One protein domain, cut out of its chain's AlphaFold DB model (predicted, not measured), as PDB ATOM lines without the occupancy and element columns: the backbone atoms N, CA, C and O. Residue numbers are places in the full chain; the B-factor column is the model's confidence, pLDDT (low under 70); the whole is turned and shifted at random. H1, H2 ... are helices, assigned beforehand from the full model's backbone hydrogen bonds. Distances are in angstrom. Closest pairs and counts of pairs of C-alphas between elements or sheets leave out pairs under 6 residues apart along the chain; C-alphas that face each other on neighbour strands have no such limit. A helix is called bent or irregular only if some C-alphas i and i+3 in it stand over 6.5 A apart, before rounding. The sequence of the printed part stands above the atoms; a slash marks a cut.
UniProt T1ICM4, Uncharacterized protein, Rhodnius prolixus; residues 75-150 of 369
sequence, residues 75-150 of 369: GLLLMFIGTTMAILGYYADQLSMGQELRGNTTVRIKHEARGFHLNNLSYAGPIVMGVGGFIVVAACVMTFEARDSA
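This is residues 75 to 150 of the 369 residues of an uncharacterized protein of Rhodnius prolixus (UniProt T1ICM4). Two helices lie side by side and run opposite ways in a thin rod: the long H3, with a kink near residue 124, runs back along the shorter H1 with its residues 118 to 136 and goes on beyond it, and a loose loop, residues 96 to 111, lies beyond the other end of the pair. The last residues of H3, 140 to 150, stick out past H1 at the other end, and the short H2 follows H1 on the way into the loop. The printed part has 76 residues with three named helices, H1, H2 and H3 in that order, and no named strand; the class is all helix. It is extended, with a radius of gyration of the C-alphas of 19.6 A and spans of 73 by 16 by 12 A.

The printed part begins with H1, residues 75 to 90, which is 22.3 A long from first to last C-alpha and starts at C-alpha 75 at (215.306, 272.933, 225.447). After a tight link of 1 residue comes H2, residues 92 to 95, 5.1 A long. A long link of 16 residues, 96 to 111, has no named element. H3, residues 112 to 150, is the longest helix by residues, with 39, and measures 56.7 A from C-alpha 112 at (234.392, 252.367, 242.155) to C-alpha 150 at (199.755, 286.649, 213.253). It has a kink of 29 degrees near residue 124, and it is neither bent nor irregular, but only just: C-alphas 123 and 126 are 6.3 A apart.

H1 and H3 touch, with 56 pairs of C-alphas within 8 A. They run opposite ways at a shallow tilt of 25 degrees, and their centres are 8.6 A apart. Their closest C-alphas are those of Gly 89 and Ser 122, at 4.0 A. H3 touches H1 with residues 118 to 136 alone. H2 and H3 touch through 4 pairs of C-alphas within 8 A, the closest being those of Ala 92 and Leu 118, 5.8 A apart; here H3 takes part with residues 115 to 119 alone. H1 and H2 meet only through their link. In H1 every O i to N i+4 pair is within hydrogen-bond range, in H3 30 of 35 are, and H2 is too short for such a pair.

The two C-alphas farthest apart are those of Asn 104 and Ala 150, at 72.8 A, while the first and last printed C-alphas, of Gly 75 and Ala 150, are 24.1 A apart. Residues 140 to 150, which belong to H3, stand free; without them the body spans 58 by 15 by 11 A. The C-alphas of residues 96 to 111 lie 16 to 36 A from the mean of all C-alphas. The printed part has no cut. The mean pLDDT of the printed part is 74.7, and residues 93 to 118 and 146 to 150 are under 70.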
ATOM      1  N   GLY A  75     216.121 274.080 225.031       94.44
ATOM      2  CA  GLY A  75     215.306 272.933 225.447       94.44
ATOM      3  C   GLY A  75     215.722 271.617 224.770       94.44
ATOM      4  O   GLY A  75     215.884 270.601 225.442       94.44
ATOM      5  N   LEU A  76     215.977 271.646 223.457       94.44
ATOM      6  CA  LEU A  76     216.453 270.487 222.688       94.44
ATOM      7  C   LEU A  76     217.878 270.063 223.080       94.44
ATOM      8  O   LEU A  76     218.160 268.868 223.142       94.44
ATOM      9  N   LEU A  77     218.763 271.014 223.394       95.88
ATOM     10  CA  LEU A  77     220.103 270.722 223.911       95.88
ATOM     11  C   LEU A  77     220.024 270.027 225.276       95.88
ATOM     12  O   LEU A  77     220.696 269.018 225.476       95.88
ATOM     13  N   LEU A  78     219.180 270.516 226.191       93.62
ATOM     14  CA  LEU A  78     218.938 269.856 227.479       93.62
ATOM     15  C   LEU A  78     218.338 268.459 227.297       93.62
ATOM     16  O   LEU A  78     218.789 267.524 227.950       93.62
ATOM     17  N   MET A  79     217.392 268.285 226.372       95.12
ATOM     18  CA  MET A  79     216.842 266.969 226.037       95.12
ATOM     19  C   MET A  79     217.934 266.014 225.523       95.12
ATOM     20  O   MET A  79     218.030 264.891 226.007       95.12
ATOM     21  N   PHE A  80     218.809 266.458 224.612       96.19
ATOM     22  CA  PHE A  80     219.924 265.650 224.100       96.19
ATOM     23  C   PHE A  80     220.962 265.307 225.183       96.19
ATOM     24  O   PHE A  80     221.438 264.172 225.253       96.19
ATOM     25  N   ILE A  81     221.288 266.258 226.065       95.12
ATOM     26  CA  ILE A  81     222.166 266.031 227.222       95.12
ATOM     27  C   ILE A  81     221.518 265.031 228.194       95.12
ATOM     28  O   ILE A  81     222.173 264.084 228.617       95.12
ATOM     29  N   GLY A  82     220.222 265.160 228.491       94.38
ATOM     30  CA  GLY A  82     219.467 264.199 229.304       94.38
ATOM     31  C   GLY A  82     219.489 262.784 228.721       94.38
ATOM     32  O   GLY A  82     219.816 261.832 229.430       94.38
ATOM     33  N   THR A  83     219.234 262.646 227.417       93.31
ATOM     34  CA  THR A  83     219.276 261.361 226.700       93.31
ATOM     35  C   THR A  83     220.679 260.753 226.688       93.31
ATOM     36  O   THR A  83     220.833 259.578 227.005       93.31
ATOM     37  N   THR A  84     221.723 261.527 226.377       91.12
ATOM     38  CA  THR A  84     223.108 261.016 226.391       91.12
ATOM     39  C   THR A  84     223.565 260.630 227.798       91.12
ATOM     40  O   THR A  84     224.197 259.588 227.959       91.12
ATOM     41  N   MET A  85     223.185 261.384 228.833       89.06
ATOM     42  CA  MET A  85     223.434 261.022 230.234       89.06
ATOM     43  C   MET A  85     222.682 259.755 230.660       89.06
ATOM     44  O   MET A  85     223.272 258.904 231.321       89.06
ATOM     45  N   ALA A  86     221.425 259.581 230.239       89.56
ATOM     46  CA  ALA A  86     220.661 258.357 230.488       89.56
ATOM     47  C   ALA A  86     221.271 257.139 229.766       89.56
ATOM     48  O   ALA A  86     221.389 256.073 230.361       89.56
ATOM     49  N   ILE A  87     221.731 257.305 228.520       88.12
ATOM     50  CA  ILE A  87     222.424 256.265 227.744       88.12
ATOM     51  C   ILE A  87     223.755 255.877 228.407       88.12
ATOM     52  O   ILE A  87     224.022 254.694 228.603       88.12
ATOM     53  N   LEU A  88     224.578 256.849 228.811       83.50
ATOM     54  CA  LEU A  88     225.827 256.589 229.541       83.50
ATOM     55  C   LEU A  88     225.571 255.962 230.920       83.50
ATOM     56  O   LEU A  88     226.339 255.108 231.354       83.50
ATOM     57  N   GLY A  89     224.479 256.348 231.581       84.62
ATOM     58  CA  GLY A  89     224.003 255.747 232.824       84.62
ATOM     59  C   GLY A  89     223.446 254.325 232.664       84.62
ATOM     60  O   GLY A  89     223.500 253.545 233.611       84.62
ATOM     61  N   TYR A  90     222.948 253.965 231.478       81.56
ATOM     62  CA  TYR A  90     222.512 252.609 231.128       81.56
ATOM     63  C   TYR A  90     223.707 251.706 230.789       81.56
ATOM     64  O   TYR A  90     223.849 250.617 231.339       81.56
ATOM     65  N   TYR A  91     224.640 252.189 229.960       76.50
ATOM     66  CA  TYR A  91     225.890 251.479 229.650       76.50
ATOM     67  C   TYR A  91     226.938 251.542 230.776       76.50
ATOM     68  O   TYR A  91     228.019 250.965 230.651       76.50
ATOM     69  N   ALA A  92     226.616 252.187 231.896       70.69
ATOM     70  CA  ALA A  92     227.459 252.289 233.079       70.69
ATOM     71  C   ALA A  92     227.958 250.933 233.593       70.69
ATOM     72  O   ALA A  92     229.128 250.798 233.949       70.69
ATOM     73  N   ASP A  93     227.074 249.934 233.605       61.03
ATOM     74  CA  ASP A  93     227.360 248.599 234.139       61.03
ATOM     75  C   ASP A  93     228.314 247.811 233.216       61.03
ATOM     76  O   ASP A  93     229.164 247.056 233.677       61.03
ATOM     77  N   GLN A  94     228.268 248.089 231.905       52.66
ATOM     78  CA  GLN A  94     229.221 247.563 230.916       52.66
ATOM     79  C   GLN A  94     230.580 248.285 230.997       52.66
ATOM     80  O   GLN A  94     231.636 247.657 230.930       52.66
ATOM     81  N   LEU A  95     230.584 249.611 231.183       54.50
ATOM     82  CA  LEU A  95     231.807 250.428 231.243       54.50
ATOM     83  C   LEU A  95     232.541 250.345 232.595       54.50
ATOM     84  O   LEU A  95     233.748 250.591 232.659       54.50
ATOM     85  N   SER A  96     231.849 249.968 233.674       52.28
ATOM     86  CA  SER A  96     232.471 249.641 234.966       52.28
ATOM     87  C   SER A  96     233.208 248.292 234.947       52.28
ATOM     88  O   SER A  96     233.978 248.015 235.868       52.28
ATOM     89  N   MET A  97     232.998 247.478 233.907       49.09
ATOM     90  CA  MET A  97     233.601 246.157 233.695       49.09
ATOM     91  C   MET A  97     234.778 246.223 232.700       49.09
ATOM     92  O   MET A  97     235.083 245.254 232.007       49.09
ATOM     93  N   GLY A  98     235.474 247.366 232.654       52.78
ATOM     94  CA  GLY A  98     236.712 247.541 231.894       52.78
ATOM     95  C   GLY A  98     237.775 246.511 232.292       52.78
ATOM     96  O   GLY A  98     238.264 246.502 233.419       52.78
ATOM     97  N   GLN A  99     238.111 245.637 231.349       44.94
ATOM     98  CA  GLN A  99     238.974 244.474 231.535       44.94
ATOM     99  C   GLN A  99     240.454 244.869 231.701       44.94
ATOM    100  O   GLN A  99     241.141 245.109 230.711       44.94
ATOM    101  N   GLU A 100     240.985 244.863 232.929       43.66
ATOM    102  CA  GLU A 100     242.439 244.890 233.145       43.66
ATOM    103  C   GLU A 100     243.000 243.461 233.056       43.66
ATOM    104  O   GLU A 100     243.081 242.730 234.043       43.66
ATOM    105  N   LEU A 101     243.364 243.029 231.844       51.00
ATOM    106  CA  LEU A 101     243.962 241.709 231.616       51.00
ATOM    107  C   LEU A 101     245.470 241.751 231.913       51.00
ATOM    108  O   LEU A 101     246.312 241.785 231.017       51.00
ATOM    109  N   ARG A 102     245.812 241.782 233.203       47.19
ATOM    110  CA  ARG A 102     247.196 241.793 233.694       47.19
ATOM    111  C   ARG A 102     247.691 240.367 233.971       47.19
ATOM    112  O   ARG A 102     247.882 239.971 235.117       47.19
ATOM    113  N   GLY A 103     247.913 239.603 232.900       62.50
ATOM    114  CA  GLY A 103     248.409 238.218 232.949       62.50
ATOM    115  C   GLY A 103     247.300 237.158 232.986       62.50
ATOM    116  O   GLY A 103     246.186 237.399 232.527       62.50
ATOM    117  N   ASN A 104     247.607 235.973 233.529       60.16
ATOM    118  CA  ASN A 104     246.720 234.796 233.555       60.16
ATOM    119  C   ASN A 104     245.691 234.805 234.714       60.16
ATOM    120  O   ASN A 104     245.359 233.762 235.270       60.16
ATOM    121  N   THR A 105     245.198 235.982 235.113       54.19
ATOM    122  CA  THR A 105     244.156 236.095 236.145       54.19
ATOM    123  C   THR A 105     243.284 237.319 235.879       54.19
ATOM    124  O   THR A 105     243.758 238.452 235.907       54.19
ATOM    125  N   THR A 106     241.989 237.113 235.646       45.69
ATOM    126  CA  THR A 106     241.019 238.178 235.347       45.69
ATOM    127  C   THR A 106     240.525 238.873 236.619       45.69
ATOM    128  O   THR A 106     239.359 238.780 237.007       45.69
ATOM    129  N   VAL A 107     241.418 239.605 237.289       50.16
ATOM    130  CA  VAL A 107     241.043 240.424 238.450       50.16
ATOM    131  C   VAL A 107     240.143 241.570 237.982       50.16
ATOM    132  O   VAL A 107     240.593 242.525 237.354       50.16
ATOM    133  N   ARG A 108     238.847 241.490 238.305       49.69
ATOM    134  CA  ARG A 108     237.883 242.573 238.063       49.69
ATOM    135  C   ARG A 108     238.192 243.765 238.973       49.69
ATOM    136  O   ARG A 108     237.583 243.902 240.035       49.69
ATOM    137  N   ILE A 109     239.106 244.644 238.556       49.72
ATOM    138  CA  ILE A 109     239.330 245.932 239.225       49.72
ATOM    139  C   ILE A 109     238.146 246.852 238.925       49.72
ATOM    140  O   ILE A 109     238.140 247.676 238.012       49.72
ATOM    141  N   LYS A 110     237.104 246.684 239.738       49.38
ATOM    142  CA  LYS A 110     235.937 247.553 239.793       49.38
ATOM    143  C   LYS A 110     236.395 248.947 240.229       49.38
ATOM    144  O   LYS A 110     236.521 249.222 241.422       49.38
ATOM    145  N   HIS A 111     236.649 249.833 239.268       47.91
ATOM    146  CA  HIS A 111     236.965 251.236 239.530       47.91
ATOM    147  C   HIS A 111     235.740 251.947 240.125       47.91
ATOM    148  O   HIS A 111     234.956 252.576 239.413       47.91
ATOM    149  N   GLU A 112     235.579 251.861 241.449       54.31
ATOM    150  CA  GLU A 112     234.392 252.367 242.155       54.31
ATOM    151  C   GLU A 112     234.146 253.867 241.900       54.31
ATOM    152  O   GLU A 112     232.998 254.296 241.815       54.31
ATOM    153  N   ALA A 113     235.204 254.645 241.645       52.03
ATOM    154  CA  ALA A 113     235.119 256.055 241.253       52.03
ATOM    155  C   ALA A 113     234.295 256.313 239.972       52.03
ATOM    156  O   ALA A 113     233.679 257.370 239.856       52.03
ATOM    157  N   ARG A 114     234.242 255.366 239.021       53.62
ATOM    158  CA  ARG A 114     233.349 255.470 237.852       53.62
ATOM    159  C   ARG A 114     231.921 255.065 238.223       53.62
ATOM    160  O   ARG A 114     230.989 255.800 237.902       53.62
ATOM    161  N   GLY A 115     231.745 253.981 238.981       58.28
ATOM    162  CA  GLY A 115     230.429 253.524 239.453       58.28
ATOM    163  C   GLY A 115     229.648 254.574 240.262       58.28
ATOM    164  O   GLY A 115     228.445 254.722 240.059       58.28
ATOM    165  N   PHE A 116     230.328 255.352 241.116       57.06
ATOM    166  CA  PHE A 116     229.719 256.421 241.930       57.06
ATOM    167  C   PHE A 116     229.423 257.737 241.187       57.06
ATOM    168  O   PHE A 116     228.785 258.626 241.756       57.06
ATOM    169  N   HIS A 117     229.881 257.902 239.945       60.91
ATOM    170  CA  HIS A 117     229.491 259.044 239.111       60.91
ATOM    171  C   HIS A 117     228.420 258.647 238.091       60.91
ATOM    172  O   HIS A 117     227.497 259.409 237.812       60.91
ATOM    173  N   LEU A 118     228.508 257.423 237.566       68.88
ATOM    174  CA  LEU A 118     227.570 256.896 236.585       68.88
ATOM    175  C   LEU A 118     226.160 256.701 237.160       68.88
ATOM    176  O   LEU A 118     225.197 257.041 236.487       68.88
ATOM    177  N   ASN A 119     226.018 256.250 238.412       71.56
ATOM    178  CA  ASN A 119     224.709 256.122 239.068       71.56
ATOM    179  C   ASN A 119     223.987 257.476 239.257       71.56
ATOM    180  O   ASN A 119     222.775 257.568 239.062       71.56
ATOM    181  N   ASN A 120     224.732 258.539 239.574       78.50
ATOM    182  CA  ASN A 120     224.224 259.911 239.601       78.50
ATOM    183  C   ASN A 120     223.805 260.373 238.196       78.50
ATOM    184  O   ASN A 120     222.800 261.066 238.053       78.50
ATOM    185  N   LEU A 121     224.522 259.941 237.154       74.81
ATOM    186  CA  LEU A 121     224.202 260.230 235.754       74.81
ATOM    187  C   LEU A 121     222.917 259.520 235.286       74.81
ATOM    188  O   LEU A 121     222.081 260.152 234.640       74.81
ATOM    189  N   SER A 122     222.709 258.256 235.676       82.56
ATOM    190  CA  SER A 122     221.477 257.493 235.404       82.56
ATOM    191  C   SER A 122     220.239 258.130 236.042       82.56
ATOM    192  O   SER A 122     219.154 258.051 235.476       82.56
ATOM    193  N   TYR A 123     220.392 258.772 237.206       88.00
ATOM    194  CA  TYR A 123     219.316 259.507 237.877       88.00
ATOM    195  C   TYR A 123     219.116 260.918 237.296       88.00
ATOM    196  O   TYR A 123     217.984 261.352 237.080       88.00
ATOM    197  N   ALA A 124     220.204 261.629 236.981       89.94
ATOM    198  CA  ALA A 124     220.151 262.970 236.402       89.94
ATOM    199  C   ALA A 124     219.612 262.985 234.961       89.94
ATOM    200  O   ALA A 124     218.922 263.932 234.587       89.94
ATOM    201  N   GLY A 125     219.887 261.949 234.160       90.69
ATOM    202  CA  GLY A 125     219.449 261.838 232.762       90.69
ATOM    203  C   GLY A 125     217.937 262.036 232.576       90.69
ATOM    204  O   GLY A 125     217.547 262.992 231.906       90.69
ATOM    205  N   PRO A 126     217.071 261.217 233.210       92.62
ATOM    206  CA  PRO A 126     215.616 261.374 233.155       92.62
ATOM    207  C   PRO A 126     215.107 262.724 233.673       92.62
ATOM    208  O   PRO A 126     214.162 263.273 233.109       92.62
ATOM    209  N   ILE A 127     215.739 263.293 234.706       94.50
ATOM    210  CA  ILE A 127     215.356 264.603 235.265       94.50
ATOM    211  C   ILE A 127     215.653 265.718 234.257       94.50
ATOM    212  O   ILE A 127     214.779 266.530 233.955       94.50
ATOM    213  N   VAL A 128     216.861 265.741 233.694       94.25
ATOM    214  CA  VAL A 128     217.277 266.745 232.702       94.25
ATOM    215  C   VAL A 128     216.506 266.576 231.388       94.25
ATOM    216  O   VAL A 128     216.097 267.572 230.793       94.25
ATOM    217  N   MET A 129     216.213 265.337 230.983       93.81
ATOM    218  CA  MET A 129     215.327 265.029 229.854       93.81
ATOM    219  C   MET A 129     213.902 265.558 230.091       93.81
ATOM    220  O   MET A 129     213.337 266.194 229.204       93.81
ATOM    221  N   GLY A 130     213.338 265.353 231.287       94.69
ATOM    222  CA  GLY A 130     212.003 265.836 231.656       94.69
ATOM    223  C   GLY A 130     211.907 267.364 231.714       94.69
ATOM    224  O   GLY A 130     210.980 267.943 231.149       94.69
ATOM    225  N   VAL A 131     212.896 268.031 232.319       95.25
ATOM    226  CA  VAL A 131     212.981 269.503 232.348       95.25
ATOM    227  C   VAL A 131     213.168 270.070 230.936       95.25
ATOM    228  O   VAL A 131     212.478 271.019 230.566       95.25
ATOM    229  N   GLY A 132     214.037 269.468 230.116       95.12
ATOM    230  CA  GLY A 132     214.214 269.840 228.709       95.12
ATOM    231  C   GLY A 132     212.921 269.693 227.901       95.12
ATOM    232  O   GLY A 132     212.520 270.629 227.211       95.12
ATOM    233  N   GLY A 133     212.218 268.566 228.053       94.75
ATOM    234  CA  GLY A 133     210.922 268.317 227.417       94.75
ATOM    235  C   GLY A 133     209.849 269.330 227.824       94.75
ATOM    236  O   GLY A 133     209.172 269.881 226.956       94.75
ATOM    237  N   PHE A 134     209.738 269.655 229.116       95.62
ATOM    238  CA  PHE A 134     208.816 270.687 229.602       95.62
ATOM    239  C   PHE A 134     209.130 272.070 229.009       95.62
ATOM    240  O   PHE A 134     208.219 272.758 228.549       95.62
ATOM    241  N   ILE A 135     210.410 272.456 228.943       93.25
ATOM    242  CA  ILE A 135     210.848 273.714 228.317       93.25
ATOM    243  C   ILE A 135     210.492 273.740 226.825       93.25
ATOM    244  O   ILE A 135     210.017 274.765 226.338       93.25
ATOM    245  N   VAL A 136     210.674 272.630 226.097       92.50
ATOM    246  CA  VAL A 136     210.282 272.533 224.680       92.50
ATOM    247  C   VAL A 136     208.769 272.673 224.521       92.50
ATOM    248  O   VAL A 136     208.338 273.469 223.693       92.50
ATOM    249  N   VAL A 137     207.953 271.982 225.324       93.44
ATOM    250  CA  VAL A 137     206.482 272.103 225.262       93.44
ATOM    251  C   VAL A 137     206.027 273.528 225.590       93.44
ATOM    252  O   VAL A 137     205.240 274.098 224.837       93.44
ATOM    253  N   ALA A 138     206.562 274.144 226.648       91.81
ATOM    254  CA  ALA A 138     206.245 275.523 227.016       91.81
ATOM    255  C   ALA A 138     206.654 276.524 225.919       91.81
ATOM    256  O   ALA A 138     205.865 277.395 225.553       91.81
ATOM    257  N   ALA A 139     207.848 276.373 225.339       88.12
ATOM    258  CA  ALA A 139     208.307 277.199 224.225       88.12
ATOM    259  C   ALA A 139     207.469 276.978 222.953       88.12
ATOM    260  O   ALA A 139     207.169 277.937 222.244       88.12
ATOM    261  N   CYS A 140     207.041 275.746 222.667       86.62
ATOM    262  CA  CYS A 140     206.104 275.453 221.585       86.62
ATOM    263  C   CYS A 140     204.768 276.170 221.812       86.62
ATOM    264  O   CYS A 140     204.364 276.929 220.943       86.62
ATOM    265  N   VAL A 141     204.135 276.040 222.984       89.25
ATOM    266  CA  VAL A 141     202.865 276.729 223.298       89.25
ATOM    267  C   VAL A 141     203.005 278.252 223.189       89.25
ATOM    268  O   VAL A 141     202.252 278.875 222.445       89.25
ATOM    269  N   MET A 142     204.019 278.857 223.821       84.94
ATOM    270  CA  MET A 142     204.253 280.309 223.737       84.94
ATOM    271  C   MET A 142     204.538 280.788 222.305       84.94
ATOM    272  O   MET A 142     204.140 281.886 221.917       84.94
ATOM    273  N   THR A 143     205.238 279.985 221.495       82.44
ATOM    274  CA  THR A 143     205.529 280.350 220.100       82.44
ATOM    275  C   THR A 143     204.385 280.029 219.145       82.44
ATOM    276  O   THR A 143     204.329 280.652 218.087       82.44
ATOM    277  N   PHE A 144     203.467 279.129 219.502       73.19
ATOM    278  CA  PHE A 144     202.201 278.946 218.801       73.19
ATOM    279  C   PHE A 144     201.264 280.120 219.076       73.19
ATOM    280  O   PHE A 144     200.819 280.718 218.104       73.19
ATOM    281  N   GLU A 145     201.076 280.570 220.322       76.38
ATOM    282  CA  GLU A 145     200.275 281.779 220.595       76.38
ATOM    283  C   GLU A 145     200.801 283.010 219.838       76.38
ATOM    284  O   GLU A 145     200.042 283.729 219.184       76.38
ATOM    285  N   ALA A 146     202.123 283.221 219.841       66.75
ATOM    286  CA  ALA A 146     202.754 284.340 219.139       66.75
ATOM    287  C   ALA A 146     202.734 284.221 217.597       66.75
ATOM    288  O   ALA A 146     202.929 285.227 216.911       66.75
ATOM    289  N   ARG A 147     202.538 283.018 217.036       65.75
ATOM    290  CA  ARG A 147     202.450 282.783 215.579       65.75
ATOM    291  C   ARG A 147     201.012 282.757 215.076       65.75
ATOM    292  O   ARG A 147     200.736 283.371 214.051       65.75
ATOM    293  N   ASP A 148     200.110 282.106 215.797       66.50
ATOM    294  CA  ASP A 148     198.690 282.001 215.455       66.50
ATOM    295  C   ASP A 148     198.001 283.376 215.516       66.50
ATOM    296  O   ASP A 148     197.273 283.771 214.603       66.50
ATOM    297  N   SER A 149     198.397 284.211 216.488       57.88
ATOM    298  CA  SER A 149     198.001 285.629 216.551       57.88
ATOM    299  C   SER A 149     198.377 286.443 215.302       57.88
ATOM    300  O   SER A 149     197.762 287.475 215.043       57.88
ATOM    301  N   ALA A 150     199.370 286.007 214.514       52.88
ATOM    302  CA  ALA A 150     199.755 286.649 213.253       52.88
ATOM    303  C   ALA A 150     199.033 286.064 212.020       52.88
ATOM    304  O   ALA A 150     199.058 286.687 210.958       52.88
TER     305      ALA A 150